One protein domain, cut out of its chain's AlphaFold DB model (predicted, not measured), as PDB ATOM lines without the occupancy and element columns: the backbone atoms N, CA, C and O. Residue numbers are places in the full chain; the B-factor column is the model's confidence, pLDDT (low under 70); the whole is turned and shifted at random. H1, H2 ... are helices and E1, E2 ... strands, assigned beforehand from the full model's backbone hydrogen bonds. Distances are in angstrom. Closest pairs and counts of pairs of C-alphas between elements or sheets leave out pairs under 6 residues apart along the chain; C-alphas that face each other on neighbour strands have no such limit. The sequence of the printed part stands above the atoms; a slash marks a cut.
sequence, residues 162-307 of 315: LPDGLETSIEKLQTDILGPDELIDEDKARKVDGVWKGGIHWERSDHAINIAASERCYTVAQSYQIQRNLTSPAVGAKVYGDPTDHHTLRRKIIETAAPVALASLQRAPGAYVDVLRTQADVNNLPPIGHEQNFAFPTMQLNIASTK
ATOM      1  N   LEU A 162     -34.265  14.105  31.124       86.56
ATOM      2  CA  LEU A 162     -34.994  14.227  29.878       86.56
ATOM      3  C   LEU A 162     -36.451  13.801  30.109       86.56
ATOM      4  O   LEU A 162     -36.697  12.845  30.842       86.56
ATOM      5  N   PRO A 163     -37.424  14.489  29.491       84.56
ATOM      6  CA  PRO A 163     -38.799  14.012  29.440       84.56
ATOM      7  C   PRO A 163     -38.915  12.553  28.970       84.56
ATOM      8  O   PRO A 163     -38.175  12.115  28.083       84.56
ATOM      9  N   ASP A 164     -39.883  11.830  29.536       88.06
ATOM     10  CA  ASP A 164     -40.125  10.415  29.247       88.06
ATOM     11  C   ASP A 164     -40.198  10.133  27.737       88.06
ATOM     12  O   ASP A 164     -40.890  10.814  26.977       88.06
ATOM     13  N   GLY A 165     -39.479   9.100  27.293       87.56
ATOM     14  CA  GLY A 165     -39.466   8.655  25.897       87.56
ATOM     15  C   GLY A 165     -38.605   9.493  24.943       87.56
ATOM     16  O   GLY A 165     -38.437   9.091  23.786       87.56
ATOM     17  N   LEU A 166     -38.016  10.614  25.385       87.56
ATOM     18  CA  LEU A 166     -37.111  11.388  24.529       87.56
ATOM     19  C   LEU A 166     -35.795  10.665  24.257       87.56
ATOM     20  O   LEU A 166     -35.328  10.723  23.126       87.56
ATOM     21  N   GLU A 167     -35.233   9.944  25.227       88.94
ATOM     22  CA  GLU A 167     -34.016   9.141  25.026       88.94
ATOM     23  C   GLU A 167     -34.201   8.141  23.875       88.94
ATOM     24  O   GLU A 167     -33.507   8.217  22.864       88.94
ATOM     25  N   THR A 168     -35.248   7.317  23.941       91.62
ATOM     26  CA  THR A 168     -35.618   6.387  22.862       91.62
ATOM     27  C   THR A 168     -35.900   7.103  21.537       91.62
ATOM     28  O   THR A 168     -35.627   6.573  20.458       91.62
ATOM     29  N   SER A 169     -36.452   8.319  21.582       92.75
ATOM     30  CA  SER A 169     -36.702   9.113  20.374       92.75
ATOM     31  C   SER A 169     -35.403   9.598  19.726       92.75
ATOM     32  O   SER A 169     -35.311   9.575  18.498       92.75
ATOM     33  N   ILE A 170     -34.400   9.988  20.523       92.88
ATOM     34  CA  ILE A 170     -33.057  10.348  20.048       92.88
ATOM     35  C   ILE A 170     -32.350   9.121  19.470       92.88
ATOM     36  O   ILE A 170     -31.801   9.215  18.376       92.88
ATOM     37  N   GLU A 171     -32.391   7.974  20.149       93.38
ATOM     38  CA  GLU A 171     -31.790   6.725  19.656       93.38
ATOM     39  C   GLU A 171     -32.388   6.328  18.303       93.38
ATOM     40  O   GLU A 171     -31.672   6.107  17.327       93.38
ATOM     41  N   LYS A 172     -33.722   6.344  18.196       95.38
ATOM     42  CA  LYS A 172     -34.407   6.075  16.929       95.38
ATOM     43  C   LYS A 172     -34.051   7.104  15.859       95.38
ATOM     44  O   LYS A 172     -33.901   6.753  14.692       95.38
ATOM     45  N   LEU A 173     -33.947   8.381  16.228       95.88
ATOM     46  CA  LEU A 173     -33.523   9.425  15.302       95.88
ATOM     47  C   LEU A 173     -32.095   9.182  14.801       95.88
ATOM     48  O   LEU A 173     -31.837   9.386  13.619       95.88
ATOM     49  N   GLN A 174     -31.184   8.733  15.664       95.50
ATOM     50  CA  GLN A 174     -29.827   8.375  15.269       95.50
ATOM     51  C   GLN A 174     -29.849   7.252  14.228       95.50
ATOM     52  O   GLN A 174     -29.217   7.394  13.184       95.50
ATOM     53  N   THR A 175     -30.629   6.190  14.457       96.31
ATOM     54  CA  THR A 175     -30.818   5.113  13.473       96.31
ATOM     55  C   THR A 175     -31.370   5.639  12.149       96.31
ATOM     56  O   THR A 175     -30.866   5.271  11.094       96.31
ATOM     57  N   ASP A 176     -32.351   6.541  12.176       96.81
ATOM     58  CA  ASP A 176     -32.911   7.117  10.949       96.81
ATOM     59  C   ASP A 176     -31.899   8.007  10.199       96.81
ATOM     60  O   ASP A 176     -31.882   8.019   8.971       96.81
ATOM     61  N   ILE A 177     -31.046   8.754  10.912       97.12
ATOM     62  CA  ILE A 177     -29.989   9.594  10.318       97.12
ATOM     63  C   ILE A 177     -28.901   8.730   9.669       97.12
ATOM     64  O   ILE A 177     -28.462   9.023   8.551       97.12
ATOM     65  N   LEU A 178     -28.457   7.689  10.380       96.00
ATOM     66  CA  LEU A 178     -27.399   6.785   9.936       96.00
ATOM     67  C   LEU A 178     -27.878   5.879   8.792       96.00
ATOM     68  O   LEU A 178     -27.205   5.753   7.764       96.00
ATOM     69  N   GLY A 179     -29.088   5.341   8.925       95.50
ATOM     70  CA  GLY A 179     -29.653   4.330   8.043       95.50
ATOM     71  C   GLY A 179     -29.134   2.921   8.334       95.50
ATOM     72  O   GLY A 179     -28.598   2.675   9.410       95.50
ATOM     73  N   PRO A 180     -29.311   1.987   7.382       94.56
ATOM     74  CA  PRO A 180     -28.873   0.601   7.534       94.56
ATOM     75  C   PRO A 180     -27.354   0.489   7.691       94.56
ATOM     76  O   PRO A 180     -26.623   1.107   6.911       94.56
ATOM     77  N   ASP A 181     -26.903  -0.329   8.644       93.81
ATOM     78  CA  ASP A 181     -25.487  -0.508   8.994       93.81
ATOM     79  C   ASP A 181     -24.631  -0.905   7.785       93.81
ATOM     80  O   ASP A 181     -23.527  -0.397   7.606       93.81
ATOM     81  N   GLU A 182     -25.158  -1.753   6.898       94.50
ATOM     82  CA  GLU A 182     -24.467  -2.205   5.688       94.50
ATOM     83  C   GLU A 182     -24.239  -1.104   4.639       94.50
ATOM     84  O   GLU A 182     -23.516  -1.318   3.664       94.50
ATOM     85  N   LEU A 183     -24.866   0.062   4.816       91.94
ATOM     86  CA  LEU A 183     -24.731   1.232   3.949       91.94
ATOM     87  C   LEU A 183     -24.025   2.407   4.640       91.94
ATOM     88  O   LEU A 183     -23.981   3.491   4.053       91.94
ATOM     89  N   ILE A 184     -23.552   2.250   5.877       92.88
ATOM     90  CA  ILE A 184     -22.778   3.277   6.581       92.88
ATOM     91  C   ILE A 184     -21.326   3.211   6.107       92.88
ATOM     92  O   ILE A 184     -20.724   2.141   6.071       92.88
ATOM     93  N   ASP A 185     -20.759   4.368   5.776       90.81
ATOM     94  CA  ASP A 185     -19.381   4.494   5.305       90.81
ATOM     95  C   ASP A 185     -18.668   5.669   5.998       90.81
ATOM     96  O   ASP A 185     -19.287   6.670   6.391       90.81
ATOM     97  N   GLU A 186     -17.353   5.541   6.174       88.50
ATOM     98  CA  GLU A 186     -16.521   6.564   6.803       88.50
ATOM     99  C   GLU A 186     -16.400   7.829   5.945       88.50
ATOM    100  O   GLU A 186     -16.339   8.932   6.499       88.50
ATOM    101  N   ASP A 187     -16.441   7.682   4.621       90.25
ATOM    102  CA  ASP A 187     -16.323   8.765   3.655       90.25
ATOM    103  C   ASP A 187     -17.656   9.469   3.434       90.25
ATOM    104  O   ASP A 187     -18.727   8.876   3.511       90.25
ATOM    105  N   LYS A 188     -17.635  10.772   3.144       92.25
ATOM    106  CA  LYS A 188     -18.854  11.533   2.823       92.25
ATOM    107  C   LYS A 188     -19.532  10.994   1.561       92.25
ATOM    108  O   LYS A 188     -18.855  10.749   0.561       92.25
ATOM    109  N   ALA A 189     -20.869  10.925   1.563       95.00
ATOM    110  CA  ALA A 189     -21.613  10.507   0.375       95.00
ATOM    111  C   ALA A 189     -21.328  11.410  -0.842       95.00
ATOM    112  O   ALA A 189     -21.373  12.642  -0.762       95.00
ATOM    113  N   ARG A 190     -21.082  10.793  -2.001       94.19
ATOM    114  CA  ARG A 190     -20.871  11.473  -3.290       94.19
ATOM    115  C   ARG A 190     -21.692  10.812  -4.386       94.19
ATOM    116  O   ARG A 190     -21.894   9.599  -4.385       94.19
ATOM    117  N   LYS A 191     -22.154  11.609  -5.349       94.19
ATOM    118  CA  LYS A 191     -22.903  11.118  -6.509       94.19
ATOM    119  C   LYS A 191     -21.917  10.718  -7.610       94.19
ATOM    120  O   LYS A 191     -21.222  11.574  -8.151       94.19
ATOM    121  N   VAL A 192     -21.849   9.428  -7.929       93.88
ATOM    122  CA  VAL A 192     -21.009   8.850  -8.990       93.88
ATOM    123  C   VAL A 192     -21.938   8.205 -10.011       93.88
ATOM    124  O   VAL A 192     -22.726   7.332  -9.657       93.88
ATOM    125  N   ASP A 193     -21.895   8.677 -11.258       93.62
ATOM    126  CA  ASP A 193     -22.767   8.211 -12.349       93.62
ATOM    127  C   ASP A 193     -24.269   8.252 -12.000       93.62
ATOM    128  O   ASP A 193     -25.049   7.371 -12.349       93.62
ATOM    129  N   GLY A 194     -24.683   9.289 -11.261       92.00
ATOM    130  CA  GLY A 194     -26.071   9.485 -10.829       92.00
ATOM    131  C   GLY A 194     -26.484   8.698  -9.579       92.00
ATOM    132  O   GLY A 194     -27.583   8.923  -9.078       92.00
ATOM    133  N   VAL A 195     -25.609   7.848  -9.035       93.75
ATOM    134  CA  VAL A 195     -25.873   7.011  -7.855       93.75
ATOM    135  C   VAL A 195     -25.062   7.504  -6.658       93.75
ATOM    136  O   VAL A 195     -23.882   7.826  -6.784       93.75
ATOM    137  N   TRP A 196     -25.682   7.562  -5.481       95.06
ATOM    138  CA  TRP A 196     -24.984   7.892  -4.239       95.06
ATOM    139  C   TRP A 196     -24.075   6.742  -3.788       95.06
ATOM    140  O   TRP A 196     -24.522   5.601  -3.695       95.06
ATOM    141  N   LYS A 197     -22.812   7.051  -3.484       93.75
ATOM    142  CA  LYS A 197     -21.823   6.134  -2.899       93.75
ATOM    143  C   LYS A 197     -21.248   6.731  -1.616       93.75
ATOM    144  O   LYS A 197     -21.032   7.941  -1.575       93.75
ATOM    145  N   GLY A 198     -20.985   5.887  -0.621       93.00
ATOM    146  CA  GLY A 198     -20.468   6.283   0.692       93.00
ATOM    147  C   GLY A 198     -21.498   6.978   1.595       93.00
ATOM    148  O   GLY A 198     -22.703   7.017   1.306       93.00
ATOM    149  N   GLY A 199     -20.988   7.560   2.678       94.25
ATOM    150  CA  GLY A 199     -21.703   8.326   3.687       94.25
ATOM    151  C   GLY A 199     -22.732   7.559   4.496       94.25
ATOM    152  O   GLY A 199     -22.761   6.332   4.556       94.25
ATOM    153  N   ILE A 200     -23.626   8.331   5.100       96.00
ATOM    154  CA  ILE A 200     -24.789   7.835   5.840       96.00
ATOM    155  C   ILE A 200     -26.094   8.186   5.118       96.00
ATOM    156  O   ILE A 200     -26.091   8.953   4.152       96.00
ATOM    157  N   HIS A 201     -27.229   7.658   5.583       96.75
ATOM    158  CA  HIS A 201     -28.529   7.880   4.944       96.75
ATOM    159  C   HIS A 201     -28.860   9.363   4.749       96.75
ATOM    160  O   HIS A 201     -29.257   9.748   3.649       96.75
ATOM    161  N   TRP A 202     -28.606  10.205   5.756       96.94
ATOM    162  CA  TRP A 202     -28.782  11.655   5.647       96.94
ATOM    163  C   TRP A 202     -28.059  12.279   4.445       96.94
ATOM    164  O   TRP A 202     -28.606  13.174   3.802       96.94
ATOM    165  N   GLU A 203     -26.838  11.830   4.148       96.81
ATOM    166  CA  GLU A 203     -25.972  12.428   3.126       96.81
ATOM    167  C   GLU A 203     -26.336  11.986   1.702       96.81
ATOM    168  O   GLU A 203     -25.980  12.659   0.737       96.81
ATOM    169  N   ARG A 204     -27.077  10.881   1.549       95.75
ATOM    170  CA  ARG A 204     -27.484  10.315   0.250       95.75
ATOM    171  C   ARG A 204     -28.725  11.009  -0.319       95.75
ATOM    172  O   ARG A 204     -29.720  10.372  -0.658       95.75
ATOM    173  N   SER A 205     -28.674  12.335  -0.404       94.50
ATOM    174  CA  SER A 205     -29.776  13.185  -0.855       94.50
ATOM    175  C   SER A 205     -29.254  14.472  -1.481       94.50
ATOM    176  O   SER A 205     -28.336  15.097  -0.956       94.50
ATOM    177  N   ASP A 206     -29.907  14.938  -2.549       92.81
ATOM    178  CA  ASP A 206     -29.592  16.237  -3.164       92.81
ATOM    179  C   ASP A 206     -29.896  17.423  -2.208       92.81
ATOM    180  O   ASP A 206     -29.435  18.541  -2.424       92.81
ATOM    181  N   HIS A 207     -30.625  17.180  -1.109       92.50
ATOM    182  CA  HIS A 207     -30.931  18.160  -0.056       92.50
ATOM    183  C   HIS A 207     -29.926  18.164   1.113       92.50
ATOM    184  O   HIS A 207     -30.022  19.005   2.018       92.50
ATOM    185  N   ALA A 208     -28.944  17.258   1.115       93.25
ATOM    186  CA  ALA A 208     -27.866  17.215   2.100       93.25
ATOM    187  C   ALA A 208     -26.764  18.230   1.752       93.25
ATOM    188  O   ALA A 208     -25.631  17.880   1.425       93.25
ATOM    189  N   ILE A 209     -27.108  19.516   1.799       92.12
ATOM    190  CA  ILE A 209     -26.188  20.610   1.471       92.12
ATOM    191  C   ILE A 209     -25.452  21.045   2.737       92.12
ATOM    192  O   ILE A 209     -26.076  21.512   3.694       92.12
ATOM    193  N   ASN A 210     -24.134  20.872   2.743       92.00
ATOM    194  CA  ASN A 210     -23.275  21.273   3.851       92.00
ATOM    195  C   ASN A 210     -22.932  22.772   3.803       92.00
ATOM    196  O   ASN A 210     -23.025  23.417   2.757       92.00
ATOM    197  N   ILE A 211     -22.499  23.326   4.935       88.31
ATOM    198  CA  ILE A 211     -21.939  24.683   4.986       88.31
ATOM    199  C   ILE A 211     -20.570  24.726   4.290       88.31
ATOM    200  O   ILE A 211     -19.830  23.744   4.300       88.31
ATOM    201  N   ALA A 212     -20.200  25.871   3.713       83.44
ATOM    202  CA  ALA A 212     -18.999  25.990   2.876       83.44
ATOM    203  C   ALA A 212     -17.692  25.574   3.581       83.44
ATOM    204  O   ALA A 212     -16.811  24.999   2.952       83.44
ATOM    205  N   ALA A 213     -17.580  25.838   4.885       85.00
ATOM    206  CA  ALA A 213     -16.364  25.598   5.661       85.00
ATOM    207  C   ALA A 213     -16.241  24.173   6.235       85.00
ATOM    208  O   ALA A 213     -15.243  23.870   6.880       85.00
ATOM    209  N   SER A 214     -17.244  23.302   6.063       87.00
ATOM    210  CA  SER A 214     -17.195  21.938   6.602       87.00
ATOM    211  C   SER A 214     -18.039  20.976   5.781       87.00
ATOM    212  O   SER A 214     -19.224  21.210   5.549       87.00
ATOM    213  N   GLU A 215     -17.440  19.856   5.375       89.12
ATOM    214  CA  GLU A 215     -18.086  18.889   4.491       89.12
ATOM    215  C   GLU A 215     -19.261  18.144   5.139       89.12
ATOM    216  O   GLU A 215     -20.159  17.727   4.407       89.12
ATOM    217  N   ARG A 216     -19.295  18.011   6.471       92.75
ATOM    218  CA  ARG A 216     -20.299  17.218   7.209       92.75
ATOM    219  C   ARG A 216     -21.067  18.005   8.274       92.75
ATOM    220  O   ARG A 216     -21.536  17.456   9.271       92.75
ATOM    221  N   CYS A 217     -21.206  19.305   8.045       94.06
ATOM    222  CA  CYS A 217     -22.026  20.195   8.859       94.06
ATOM    223  C   CYS A 217     -23.218  20.688   8.035       94.06
ATOM    224  O   CYS A 217     -23.038  21.375   7.029       94.06
ATOM    225  N   TYR A 218     -24.432  20.364   8.474       94.38
ATOM    226  CA  TYR A 218     -25.668  20.621   7.739       94.38
ATOM    227  C   TYR A 218     -26.610  21.479   8.572       94.38
ATOM    228  O   TYR A 218     -27.112  21.035   9.603       94.38
ATOM    229  N   THR A 219     -26.905  22.702   8.132       92.31
ATOM    230  CA  THR A 219     -27.967  23.499   8.761       92.31
ATOM    231  C   THR A 219     -29.290  22.763   8.584       92.31
ATOM    232  O   THR A 219     -29.714  22.542   7.446       92.31
ATOM    233  N   VAL A 220     -29.938  22.359   9.682       92.19
ATOM    234  CA  VAL A 220     -31.224  21.644   9.643       92.19
ATOM    235  C   VAL A 220     -32.408  22.598   9.707       92.19
ATOM    236  O   VAL A 220     -33.369  22.399   8.965       92.19
ATOM    237  N   ALA A 221     -32.291  23.669  10.495       87.75
ATOM    238  CA  ALA A 221     -33.297  24.715  10.634       87.75
ATOM    239  C   ALA A 221     -32.672  26.072  10.956       87.75
ATOM    240  O   ALA A 221     -31.617  26.144  11.584       87.75
ATOM    241  N   GLN A 222     -33.371  27.134  10.562       83.00
ATOM    242  CA  GLN A 222     -33.061  28.513  10.914       83.00
ATOM    243  C   GLN A 222     -34.370  29.307  10.989       83.00
ATOM    244  O   GLN A 222     -35.160  29.277  10.047       83.00
ATOM    245  N   SER A 223     -34.602  29.982  12.112       70.75
ATOM    246  CA  SER A 223     -35.830  30.721  12.398       70.75
ATOM    247  C   SER A 223     -35.757  32.178  11.935       70.75
ATOM    248  O   SER A 223     -36.756  32.736  11.488       70.75
ATOM    249  N   TYR A 224     -34.562  32.777  11.947       67.00
ATOM    250  CA  TYR A 224     -34.302  34.095  11.377       67.00
ATOM    251  C   TYR A 224     -32.848  34.236  10.904       67.00
ATOM    252  O   TYR A 224     -31.937  33.548  11.372       67.00
ATOM    253  N   GLN A 225     -32.626  35.161   9.974       55.62
ATOM    254  CA  GLN A 225     -31.306  35.629   9.563       55.62
ATOM    255  C   GLN A 225     -31.361  37.156   9.541       55.62
ATOM    256  O   GLN A 225     -32.306  37.714   8.980       55.62
ATOM    257  N   ILE A 226     -30.378  37.836  10.144       48.69
ATOM    258  CA  ILE A 226     -30.258  39.297  10.033       48.69
ATOM    259  C   ILE A 226     -30.128  39.622   8.540       48.69
ATOM    260  O   ILE A 226     -29.156  39.232   7.889       48.69
ATOM    261  N   GLN A 227     -31.162  40.255   7.981       44.38
ATOM    262  CA  GLN A 227     -31.261  40.517   6.552       44.38
ATOM    263  C   GLN A 227     -30.142  41.459   6.120       44.38
ATOM    264  O   GLN A 227     -30.052  42.587   6.593       44.38
ATOM    265  N   ARG A 228     -29.334  41.012   5.157       52.22
ATOM    266  CA  ARG A 228     -28.599  41.938   4.291       52.22
ATOM    267  C   ARG A 228     -29.290  42.159   2.948       52.22
ATOM    268  O   ARG A 228     -29.067  43.223   2.406       52.22
ATOM    269  N   ASN A 229     -30.130  41.228   2.447       45.47
ATOM    270  CA  ASN A 229     -30.898  41.426   1.197       45.47
ATOM    271  C   ASN A 229     -32.179  40.563   0.986       45.47
ATOM    272  O   ASN A 229     -33.040  41.006   0.241       45.47
ATOM    273  N   LEU A 230     -32.361  39.373   1.588       48.62
ATOM    274  CA  LEU A 230     -33.609  38.565   1.521       48.62
ATOM    275  C   LEU A 230     -33.517  37.367   2.487       48.62
ATOM    276  O   LEU A 230     -32.454  36.757   2.592       48.62
ATOM    277  N   THR A 231     -34.605  37.002   3.173       50.78
ATOM    278  CA  THR A 231     -34.691  35.775   3.992       50.78
ATOM    279  C   THR A 231     -35.239  34.621   3.158       50.78
ATOM    280  O   THR A 231     -36.283  34.730   2.520       50.78
ATOM    281  N   SER A 232     -34.538  33.490   3.157       55.38
ATOM    282  CA  SER A 232     -34.990  32.244   2.538       55.38
ATOM    283  C   SER A 232     -34.586  31.087   3.451       55.38
ATOM    284  O   SER A 232     -33.530  31.186   4.078       55.38
ATOM    285  N   PRO A 233     -35.372  29.999   3.545       61.19
ATOM    286  CA  PRO A 233     -34.924  28.789   4.223       61.19
ATOM    287  C   PRO A 233     -33.543  28.356   3.718       61.19
ATOM    288  O   PRO A 233     -33.206  28.596   2.548       61.19
ATOM    289  N   ALA A 234     -32.764  27.689   4.580       64.88
ATOM    290  CA  ALA A 234     -31.506  27.062   4.177       64.88
ATOM    291  C   ALA A 234     -31.721  26.272   2.877       64.88
ATOM    292  O   ALA A 234     -32.767  25.647   2.706       64.88
ATOM    293  N   VAL A 235     -30.762  26.304   1.946       69.50
ATOM    294  CA  VAL A 235     -30.967  25.773   0.582       69.50
ATOM    295  C   VAL A 235     -31.455  24.318   0.603       69.50
ATOM    296  O   VAL A 235     -32.388  23.982  -0.119       69.50
ATOM    297  N   GLY A 236     -30.910  23.489   1.502       68.44
ATOM    298  CA  GLY A 236     -31.329  22.094   1.688       68.44
ATOM    299  C   GLY A 236     -32.682  21.889   2.387       68.44
ATOM    300  O   GLY A 236     -33.136  20.758   2.499       68.44
ATOM    301  N   ALA A 237     -33.322  22.949   2.879       73.19
ATOM    302  CA  ALA A 237     -34.642  22.930   3.514       73.19
ATOM    303  C   ALA A 237     -35.745  23.538   2.625       73.19
ATOM    304  O   ALA A 237     -36.896  23.630   3.052       73.19
ATOM    305  N   LYS A 238     -35.411  23.990   1.407       77.19
ATOM    306  CA  LYS A 238     -36.393  24.545   0.470       77.19
ATOM    307  C   LYS A 238     -37.245  23.428  -0.126       77.19
ATOM    308  O   LYS A 238     -36.742  22.597  -0.877       77.19
ATOM    309  N   VAL A 239     -38.543  23.470   0.159       73.19
ATOM    310  CA  VAL A 239     -39.535  22.567  -0.430       73.19
ATOM    311  C   VAL A 239     -40.097  23.211  -1.698       73.19
ATOM    312  O   VAL A 239     -40.727  24.267  -1.636       73.19
ATOM    313  N   TYR A 240     -39.872  22.575  -2.847       74.19
ATOM    314  CA  TYR A 240     -40.542  22.900  -4.107       74.19
ATOM    315  C   TYR A 240     -41.426  21.711  -4.490       74.19
ATOM    316  O   TYR A 240     -40.907  20.656  -4.845       74.19
ATOM    317  N   GLY A 241     -42.749  21.872  -4.407       82.06
ATOM    318  CA  GLY A 241     -43.693  20.764  -4.586       82.06
ATOM    319  C   GLY A 241     -43.916  19.981  -3.291       82.06
ATOM    320  O   GLY A 241     -44.017  20.582  -2.222       82.06
ATOM    321  N   ASP A 242     -44.017  18.657  -3.391       85.81
ATOM    322  CA  ASP A 242     -44.303  17.797  -2.242       85.81
ATOM    323  C   ASP A 242     -43.053  17.552  -1.372       85.81
ATOM    324  O   ASP A 242     -41.937  17.441  -1.897       85.81
ATOM    325  N   PRO A 243     -43.202  17.440  -0.036       86.62
ATOM    326  CA  PRO A 243     -42.101  17.077   0.847       86.62
ATOM    327  C   PRO A 243     -41.497  15.717   0.481       86.62
ATOM    328  O   PRO A 243     -42.199  14.717   0.363       86.62
ATOM    329  N   THR A 244     -40.172  15.676   0.353       91.25
ATOM    330  CA  THR A 244     -39.411  14.426   0.182       91.25
ATOM    331  C   THR A 244     -39.120  13.759   1.531       91.25
ATOM    332  O   THR A 244     -39.205  14.402   2.581       91.25
ATOM    333  N   ASP A 245     -38.678  12.498   1.515       92.69
ATOM    334  CA  ASP A 245     -38.246  11.776   2.723       92.69
ATOM    335  C   ASP A 245     -37.165  12.533   3.508       92.69
ATOM    336  O   ASP A 245     -37.173  12.546   4.740       92.69
ATOM    337  N   HIS A 246     -36.280  13.256   2.811       93.88
ATOM    338  CA  HIS A 246     -35.250  14.080   3.451       93.88
ATOM    339  C   HIS A 246     -35.844  15.243   4.247       93.88
ATOM    340  O   HIS A 246     -35.381  15.546   5.346       93.88
ATOM    341  N   HIS A 247     -36.908  15.868   3.736       92.94
ATOM    342  CA  HIS A 247     -37.624  16.917   4.461       92.94
ATOM    343  C   HIS A 247     -38.336  16.353   5.693       92.94
ATOM    344  O   HIS A 247     -38.316  16.984   6.750       92.94
ATOM    345  N   THR A 248     -38.908  15.152   5.588       94.38
ATOM    346  CA  THR A 248     -39.521  14.449   6.724       94.38
ATOM    347  C   THR A 248     -38.485  14.117   7.799       94.38
ATOM    348  O   THR A 248     -38.711  14.414   8.973       94.38
ATOM    349  N   LEU A 249     -37.318  13.589   7.415       96.06
ATOM    350  CA  LEU A 249     -36.219  13.316   8.344       96.06
ATOM    351  C   LEU A 249     -35.705  14.602   8.999       96.06
ATOM    352  O   LEU A 249     -35.559  14.665  10.215       96.06
ATOM    353  N   ARG A 250     -35.502  15.667   8.218       95.44
ATOM    354  CA  ARG A 250     -35.106  16.988   8.723       95.44
ATOM    355  C   ARG A 250     -36.097  17.527   9.752       95.44
ATOM    356  O   ARG A 250     -35.679  17.957  10.823       95.44
ATOM    357  N   ARG A 251     -37.399  17.472   9.453       93.75
ATOM    358  CA  ARG A 251     -38.459  17.846  10.397       93.75
ATOM    359  C   ARG A 251     -38.351  17.030  11.685       93.75
ATOM    360  O   ARG A 251     -38.341  17.616  12.762       93.75
ATOM    361  N   LYS A 252     -38.182  15.709  11.570       95.62
ATOM    362  CA  LYS A 252     -38.019  14.813  12.718       95.62
ATOM    363  C   LYS A 252     -36.800  15.173  13.574       95.62
ATOM    364  O   LYS A 252     -36.920  15.170  14.798       95.62
ATOM    365  N   ILE A 253     -35.663  15.525  12.964       95.81
ATOM    366  CA  ILE A 253     -34.470  16.005  13.689       95.81
ATOM    367  C   ILE A 253     -34.833  17.205  14.562       95.81
ATOM    368  O   ILE A 253     -34.545  17.217  15.755       95.81
ATOM    369  N   ILE A 254     -35.487  18.201  13.968       94.56
ATOM    370  CA  ILE A 254     -35.806  19.470  14.626       94.56
ATOM    371  C   ILE A 254     -36.824  19.256  15.758       94.56
ATOM    372  O   ILE A 254     -36.605  19.727  16.872       94.56
ATOM    373  N   GLU A 255     -37.894  18.500  15.498       94.75
ATOM    374  CA  GLU A 255     -38.950  18.203  16.479       94.75
ATOM    375  C   GLU A 255     -38.464  17.316  17.636       94.75
ATOM    376  O   GLU A 255     -38.980  17.427  18.744       94.75
ATOM    377  N   THR A 256     -37.452  16.470  17.415       94.25
ATOM    378  CA  THR A 256     -36.898  15.597  18.466       94.25
ATOM    379  C   THR A 256     -35.799  16.290  19.272       94.25
ATOM    380  O   THR A 256     -35.760  16.165  20.492       94.25
ATOM    381  N   ALA A 257     -34.898  17.035  18.622       93.31
ATOM    382  CA  ALA A 257     -33.744  17.633  19.294       93.31
ATOM    383  C   ALA A 257     -34.086  18.925  20.057       93.31
ATOM    384  O   ALA A 257     -33.463  19.206  21.081       93.31
ATOM    385  N   ALA A 258     -35.075  19.709  19.606       94.31
ATOM    386  CA  ALA A 258     -35.439  20.958  20.280       94.31
ATOM    387  C   ALA A 258     -35.960  20.738  21.720       94.31
ATOM    388  O   ALA A 258     -35.459  21.412  22.623       94.31
ATOM    389  N   PRO A 259     -36.873  19.781  21.998       92.69
ATOM    390  CA  PRO A 259     -37.292  19.468  23.368       92.69
ATOM    391  C   PRO A 259     -36.137  19.044  24.278       92.69
ATOM    392  O   PRO A 259     -36.092  19.442  25.438       92.69
ATOM    393  N   VAL A 260     -35.178  18.279  23.751       91.69
ATOM    394  CA  VAL A 260     -33.998  17.806  24.496       91.69
ATOM    395  C   VAL A 260     -33.106  18.980  24.889       91.69
ATOM    396  O   VAL A 260     -32.711  19.110  26.049       91.69
ATOM    397  N   ALA A 261     -32.832  19.872  23.937       92.31
ATOM    398  CA  ALA A 261     -32.052  21.077  24.185       92.31
ATOM    399  C   ALA A 261     -32.741  21.994  25.212       92.31
ATOM    400  O   ALA A 261     -32.080  22.521  26.106       92.31
ATOM    401  N   LEU A 262     -34.071  22.137  25.141       92.94
ATOM    402  CA  LEU A 262     -34.848  22.916  26.110       92.94
ATOM    403  C   LEU A 262     -34.869  22.286  27.502       92.94
ATOM    404  O   LEU A 262     -34.677  23.006  28.478       92.94
ATOM    405  N   ALA A 263     -35.053  20.969  27.608       89.75
ATOM    406  CA  ALA A 263     -34.996  20.256  28.884       89.75
ATOM    407  C   ALA A 263     -33.630  20.442  29.561       89.75
ATOM    408  O   ALA A 263     -33.555  20.699  30.762       89.75
ATOM    409  N   SER A 264     -32.550  20.404  28.775       90.81
ATOM    410  CA  SER A 264     -31.211  20.727  29.268       90.81
ATOM    411  C   SER A 264     -31.096  22.193  29.702       90.81
ATOM    412  O   SER A 264     -30.599  22.479  30.788       90.81
ATOM    413  N   LEU A 265     -31.591  23.143  28.900       92.25
ATOM    414  CA  LEU A 265     -31.521  24.574  29.213       92.25
ATOM    415  C   LEU A 265     -32.323  24.959  30.463       92.25
ATOM    416  O   LEU A 265     -31.909  25.846  31.200       92.25
ATOM    417  N   GLN A 266     -33.433  24.280  30.751       88.81
ATOM    418  CA  GLN A 266     -34.229  24.511  31.964       88.81
ATOM    419  C   GLN A 266     -33.460  24.218  33.265       88.81
ATOM    420  O   GLN A 266     -33.904  24.621  34.339       88.81
ATOM    421  N   ARG A 267     -32.307  23.543  33.179       87.88
ATOM    422  CA  ARG A 267     -31.397  23.305  34.307       87.88
ATOM    423  C   ARG A 267     -30.314  24.374  34.465       87.88
ATOM    424  O   ARG A 267     -29.576  24.326  35.449       87.88
ATOM    425  N   ALA A 268     -30.199  25.302  33.520       90.44
ATOM    426  CA  ALA A 268     -29.293  26.435  33.629       90.44
ATOM    427  C   ALA A 268     -29.717  27.368  34.782       90.44
ATOM    428  O   ALA A 268     -30.860  27.297  35.252       90.44
ATOM    429  N   PRO A 269     -28.835  28.277  35.235       89.81
ATOM    430  CA  PRO A 269     -29.220  29.325  36.176       89.81
ATOM    431  C   PRO A 269     -30.443  30.111  35.683       89.81
ATOM    432  O   PRO A 269     -30.503  30.512  34.519       89.81
ATOM    433  N   GLY A 270     -31.415  30.363  36.567       89.06
ATOM    434  CA  GLY A 270     -32.710  30.949  36.185       89.06
ATOM    435  C   GLY A 270     -32.591  32.300  35.471       89.06
ATOM    436  O   GLY A 270     -33.200  32.496  34.423       89.06
ATOM    437  N   ALA A 271     -31.710  33.178  35.961       89.25
ATOM    438  CA  ALA A 271     -31.440  34.467  35.325       89.25
ATOM    439  C   ALA A 271     -30.954  34.320  33.869       89.25
ATOM    440  O   ALA A 271     -31.318  35.118  33.010       89.25
ATOM    441  N   TYR A 272     -30.181  33.270  33.569       89.56
ATOM    442  CA  TYR A 272     -29.704  32.989  32.216       89.56
ATOM    443  C   TYR A 272     -30.864  32.617  31.282       89.56
ATOM    444  O   TYR A 272     -30.973  33.128  30.166       89.56
ATOM    445  N   VAL A 273     -31.778  31.773  31.764       92.75
ATOM    446  CA  VAL A 273     -32.994  31.376  31.040       92.75
ATOM    447  C   VAL A 273     -33.898  32.583  30.768       92.75
ATOM    448  O   VAL A 273     -34.405  32.733  29.655       92.75
ATOM    449  N   ASP A 274     -34.074  33.462  31.753       94.06
ATOM    450  CA  ASP A 274     -34.932  34.643  31.637       94.06
ATOM    451  C   ASP A 274     -34.376  35.681  30.656       94.06
ATOM    452  O   ASP A 274     -35.141  36.268  29.885       94.06
ATOM    453  N   VAL A 275     -33.051  35.862  30.618       94.06
ATOM    454  CA  VAL A 275     -32.386  36.716  29.622       94.06
ATOM    455  C   VAL A 275     -32.614  36.174  28.213       94.06
ATOM    456  O   VAL A 275     -33.013  36.933  27.332       94.06
ATOM    457  N   LEU A 276     -32.434  34.867  27.996       94.81
ATOM    458  CA  LEU A 276     -32.668  34.247  26.687       94.81
ATOM    459  C   LEU A 276     -34.132  34.361  26.245       94.81
ATOM    460  O   LEU A 276     -34.398  34.643  25.078       94.81
ATOM    461  N   ARG A 277     -35.087  34.184  27.167       95.19
ATOM    462  CA  ARG A 277     -36.517  34.357  26.871       95.19
ATOM    463  C   ARG A 277     -36.837  35.808  26.519       95.19
ATOM    464  O   ARG A 277     -37.448  36.061  25.489       95.19
ATOM    465  N   THR A 278     -36.342  36.754  27.314       95.81
ATOM    466  CA  THR A 278     -36.505  38.190  27.048       95.81
ATOM    467  C   THR A 278     -35.908  38.567  25.694       95.81
ATOM    468  O   THR A 278     -36.525  39.294  24.921       95.81
ATOM    469  N   GLN A 279     -34.719  38.051  25.367       93.62
ATOM    470  CA  GLN A 279     -34.099  38.262  24.064       93.62
ATOM    471  C   GLN A 279     -34.967  37.707  22.933       93.62
ATOM    472  O   GLN A 279     -35.121  38.380  21.911       93.62
ATOM    473  N   ALA A 280     -35.536  36.512  23.096       92.62
ATOM    474  CA  ALA A 280     -36.436  35.926  22.113       92.62
ATOM    475  C   ALA A 280     -37.678  36.796  21.886       92.62
ATOM    476  O   ALA A 280     -38.006  37.088  20.737       92.62
ATOM    477  N   ASP A 281     -38.297  37.277  22.966       92.88
ATOM    478  CA  ASP A 281     -39.485  38.133  22.922       92.88
ATOM    479  C   ASP A 281     -39.184  39.483  22.252       92.88
ATOM    480  O   ASP A 281     -39.879  39.890  21.322       92.88
ATOM    481  N   VAL A 282     -38.101  40.156  22.656       93.25
ATOM    482  CA  VAL A 282     -37.691  41.458  22.096       93.25
ATOM    483  C   VAL A 282     -37.377  41.354  20.603       93.25
ATOM    484  O   VAL A 282     -37.710  42.255  19.833       93.25
ATOM    485  N   ASN A 283     -36.758  40.252  20.176       87.94
ATOM    486  CA  ASN A 283     -36.420  40.030  18.770       87.94
ATOM    487  C   ASN A 283     -37.541  39.339  17.975       87.94
ATOM    488  O   ASN A 283     -37.363  39.110  16.780       87.94
ATOM    489  N   ASN A 284     -38.681  39.026  18.603       88.62
ATOM    490  CA  ASN A 284     -39.775  38.247  18.015       88.62
ATOM    491  C   ASN A 284     -39.276  36.959  17.338       88.62
ATOM    492  O   ASN A 284     -39.650  36.657  16.202       88.62
ATOM    493  N   LEU A 285     -38.384  36.224  18.009       87.81
ATOM    494  CA  LEU A 285     -37.780  35.021  17.444       87.81
ATOM    495  C   LEU A 285     -38.839  33.924  17.311       87.81
ATOM    496  O   LEU A 285     -39.373  33.476  18.327       87.81
ATOM    497  N   PRO A 286     -39.140  33.449  16.088       88.38
ATOM    498  CA  PRO A 286     -40.111  32.384  15.940       88.38
ATOM    499  C   PRO A 286     -39.516  31.074  16.475       88.38
ATOM    500  O   PRO A 286     -38.369  30.742  16.144       88.38
ATOM    501  N   PRO A 287     -40.274  30.308  17.276       91.75
ATOM    502  CA  PRO A 287     -39.819  29.013  17.756       91.75
ATOM    503  C   PRO A 287     -39.706  28.012  16.599       91.75
ATOM    504  O   PRO A 287     -40.534  27.996  15.686       91.75
ATOM    505  N   ILE A 288     -38.688  27.147  16.644       90.69
ATOM    506  CA  ILE A 288     -38.497  26.052  15.678       90.69
ATOM    507  C   ILE A 288     -38.473  24.696  16.380       90.69
ATOM    508  O   ILE A 288     -37.862  24.545  17.437       90.69
ATOM    509  N   GLY A 289     -39.153  23.707  15.797       91.56
ATOM    510  CA  GLY A 289     -39.213  22.320  16.288       91.56
ATOM    511  C   GLY A 289     -40.068  22.093  17.526       91.56
ATOM    512  O   GLY A 289     -40.666  21.033  17.657       91.56
ATOM    513  N   HIS A 290     -40.174  23.082  18.407       93.62
ATOM    514  CA  HIS A 290     -40.994  23.013  19.605       93.62
ATOM    515  C   HIS A 290     -41.546  24.397  19.940       93.62
ATOM    516  O   HIS A 290     -40.808  25.375  19.870       93.62
ATOM    517  N   GLU A 291     -42.815  24.490  20.339       93.94
ATOM    518  CA  GLU A 291     -43.496  25.771  20.595       93.94
ATOM    519  C   GLU A 291     -42.831  26.606  21.702       93.94
ATOM    520  O   GLU A 291     -42.855  27.830  21.662       93.94
ATOM    521  N   GLN A 292     -42.173  25.944  22.658       93.62
ATOM    522  CA  GLN A 292     -41.450  26.592  23.758       93.62
ATOM    523  C   GLN A 292     -39.980  26.897  23.423       93.62
ATOM    524  O   GLN A 292     -39.206  27.228  24.319       93.62
ATOM    525  N   ASN A 293     -39.548  26.735  22.167       94.88
ATOM    526  CA  ASN A 293     -38.158  26.972  21.791       94.88
ATOM    527  C   ASN A 293     -37.850  28.465  21.633       94.88
ATOM    528  O   ASN A 293     -37.981  29.016  20.545       94.88
ATOM    529  N   PHE A 294     -37.383  29.091  22.711       93.94
ATOM    530  CA  PHE A 294     -36.943  30.490  22.716       93.94
ATOM    531  C   PHE A 294     -35.424  30.660  22.519       93.94
ATOM    532  O   PHE A 294     -34.968  31.761  22.234       93.94
ATOM    533  N   ALA A 295     -34.622  29.602  22.671       94.31
ATOM    534  CA  ALA A 295     -33.162  29.721  22.786       94.31
ATOM    535  C   ALA A 295     -32.372  29.180  21.590       94.31
ATOM    536  O   ALA A 295     -31.215  29.551  21.403       94.31
ATOM    537  N   PHE A 296     -32.973  28.314  20.773       93.50
ATOM    538  CA  PHE A 296     -32.280  27.625  19.685       93.50
ATOM    539  C   PHE A 296     -32.898  28.006  18.337       93.50
ATOM    540  O   PHE A 296     -33.605  27.197  17.735       93.50
ATOM    541  N   PRO A 297     -32.659  29.239  17.845       89.69
ATOM    542  CA  PRO A 297     -33.225  29.724  16.588       89.69
ATOM    543  C   PRO A 297     -32.560  29.099  15.358       89.69
ATOM    544  O   PRO A 297     -33.072  29.210  14.251       89.69
ATOM    545  N   THR A 298     -31.401  28.462  15.515       90.56
ATOM    546  CA  THR A 298     -30.704  27.742  14.446       90.56
ATOM    547  C   THR A 298     -30.264  26.391  14.978       90.56
ATOM    548  O   THR A 298     -29.774  26.293  16.099       90.56
ATOM    549  N   MET A 299     -30.439  25.349  14.171       92.50
ATOM    550  CA  MET A 299     -30.029  23.989  14.505       92.50
ATOM    551  C   MET A 299     -29.174  23.432  13.369       92.50
ATOM    552  O   MET A 299     -29.474  23.637  12.189       92.50
ATOM    553  N   GLN A 300     -28.118  22.707  13.727       93.06
ATOM    554  CA  GLN A 300     -27.168  22.113  12.792       93.06
ATOM    555  C   GLN A 300     -26.948  20.640  13.144       93.06
ATOM    556  O   GLN A 300     -26.794  20.300  14.314       93.06
ATOM    557  N   LEU A 301     -26.930  19.781  12.129       94.75
ATOM    558  CA  LEU A 301     -26.496  18.396  12.243       94.75
ATOM    559  C   LEU A 301     -25.015  18.321  11.864       94.75
ATOM    560  O   LEU A 301     -24.654  18.625  10.726       94.75
ATOM    561  N   ASN A 302     -24.185  17.903  12.815       94.25
ATOM    562  CA  ASN A 302     -22.761  17.653  12.605       94.25
ATOM    563  C   ASN A 302     -22.517  16.153  12.657       94.25
ATOM    564  O   ASN A 302     -22.889  15.507  13.633       94.25
ATOM    565  N   ILE A 303     -21.890  15.614  11.617       91.88
ATOM    566  CA  ILE A 303     -21.573  14.190  11.523       91.88
ATOM    567  C   ILE A 303     -20.056  14.036  11.569       91.88
ATOM    568  O   ILE A 303     -19.339  14.591  10.736       91.88
ATOM    569  N   ALA A 304     -19.575  13.258  12.534       87.44
ATOM    570  CA  ALA A 304     -18.178  12.867  12.648       87.44
ATOM    571  C   ALA A 304     -18.060  11.353  12.436       87.44
ATOM    572  O   ALA A 304     -18.820  10.591  13.029       87.44
ATOM    573  N   SER A 305     -17.114  10.924  11.597       79.81
ATOM    574  CA  SER A 305     -16.742   9.508  11.511       79.81
ATOM    575  C   SER A 305     -15.868   9.154  12.698       79.81
ATOM    576  O   SER A 305     -14.884   9.848  12.970       79.81
ATOM    577  N   THR A 306     -16.168   8.043  13.357       71.62
ATOM    578  CA  THR A 306     -15.214   7.434  14.278       71.62
ATOM    579  C   THR A 306     -14.067   6.855  13.459       71.62
ATOM    580  O   THR A 306     -14.290   5.984  12.622       71.62
ATOM    581  N   LYS A 307     -12.844   7.338  13.681       63.84
ATOM    582  CA  LYS A 307     -11.638   6.699  13.144       63.84
ATOM    583  C   LYS A 307     -11.179   5.626  14.122       63.84
ATOM    584  O   LYS A 307     -11.238   5.839  15.334       63.84
TER     585      LYS A 307
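What this domain is: This is residues 162 to 307 of the 315 residues of an uncharacterized protein of Polyporus arcularius HHB13444 (UniProt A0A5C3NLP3). The long helix H2 runs past a two-stranded ribbon, E3 with E4, near the middle, and H1 packs on H2; the small hairpin E1 E2 lies at one end of the long axis and H3 at the other, with long loops between. The printed part has 146 residues with three named helices and four named strands, in the order H1 E1 E2 E3 H2 H3 E4, in two antiparallel two-stranded sheets. The class is mixed, helices and strands, with under half of the residues in named elements. It is compact, with a radius of gyration of the C-alphas of 16.8 A and spans of 53 by 41 by 31 A.

Where its parts are: Find C-alpha 166 at (-37.111, 11.388, 24.529); from there H1 runs 18.1 A to residue 178. Next come E1, residues 190 to 192, E2, residues 195 to 197, and E3, residues 217 to 222, 14.0 A. H2, residues 245 to 265, covers 30.2 A, and H3, residues 270 to 282, 18.3 A. E4, residues 298 to 302, ends at C-alpha 302, (-22.761, 17.653, 12.605).

How they stand to each other: Look first at H1 and H2, which touch, closest at the C-alphas of Ile 170 and Thr 256, 6.7 A; they run opposite ways at 36 degrees, only just a steep tilt. E3 comes closest to H2 at the C-alphas of Val 220 and Arg 250, 6.1 A. E3 and E4 are antiparallel; find N 218 and O 301 at 2.9 A. In the hairpin E1 and E2, N 192 and O 195 are 2.8 A apart. H1 and H3 are apart. Every O i to N i+4 pair is within hydrogen-bond range in H1 and H3, and 15 of 17 in H2.

The domain as a whole: The farthest C-alphas, of Asp 193 and Ala 271, are 55.1 A apart. The printed part has no cut; the links H1 to E1, E2 to E3, E3 to H2 and H3 to E4 are long. Look for pLDDT under 70 at residues 224 to 236 and 307.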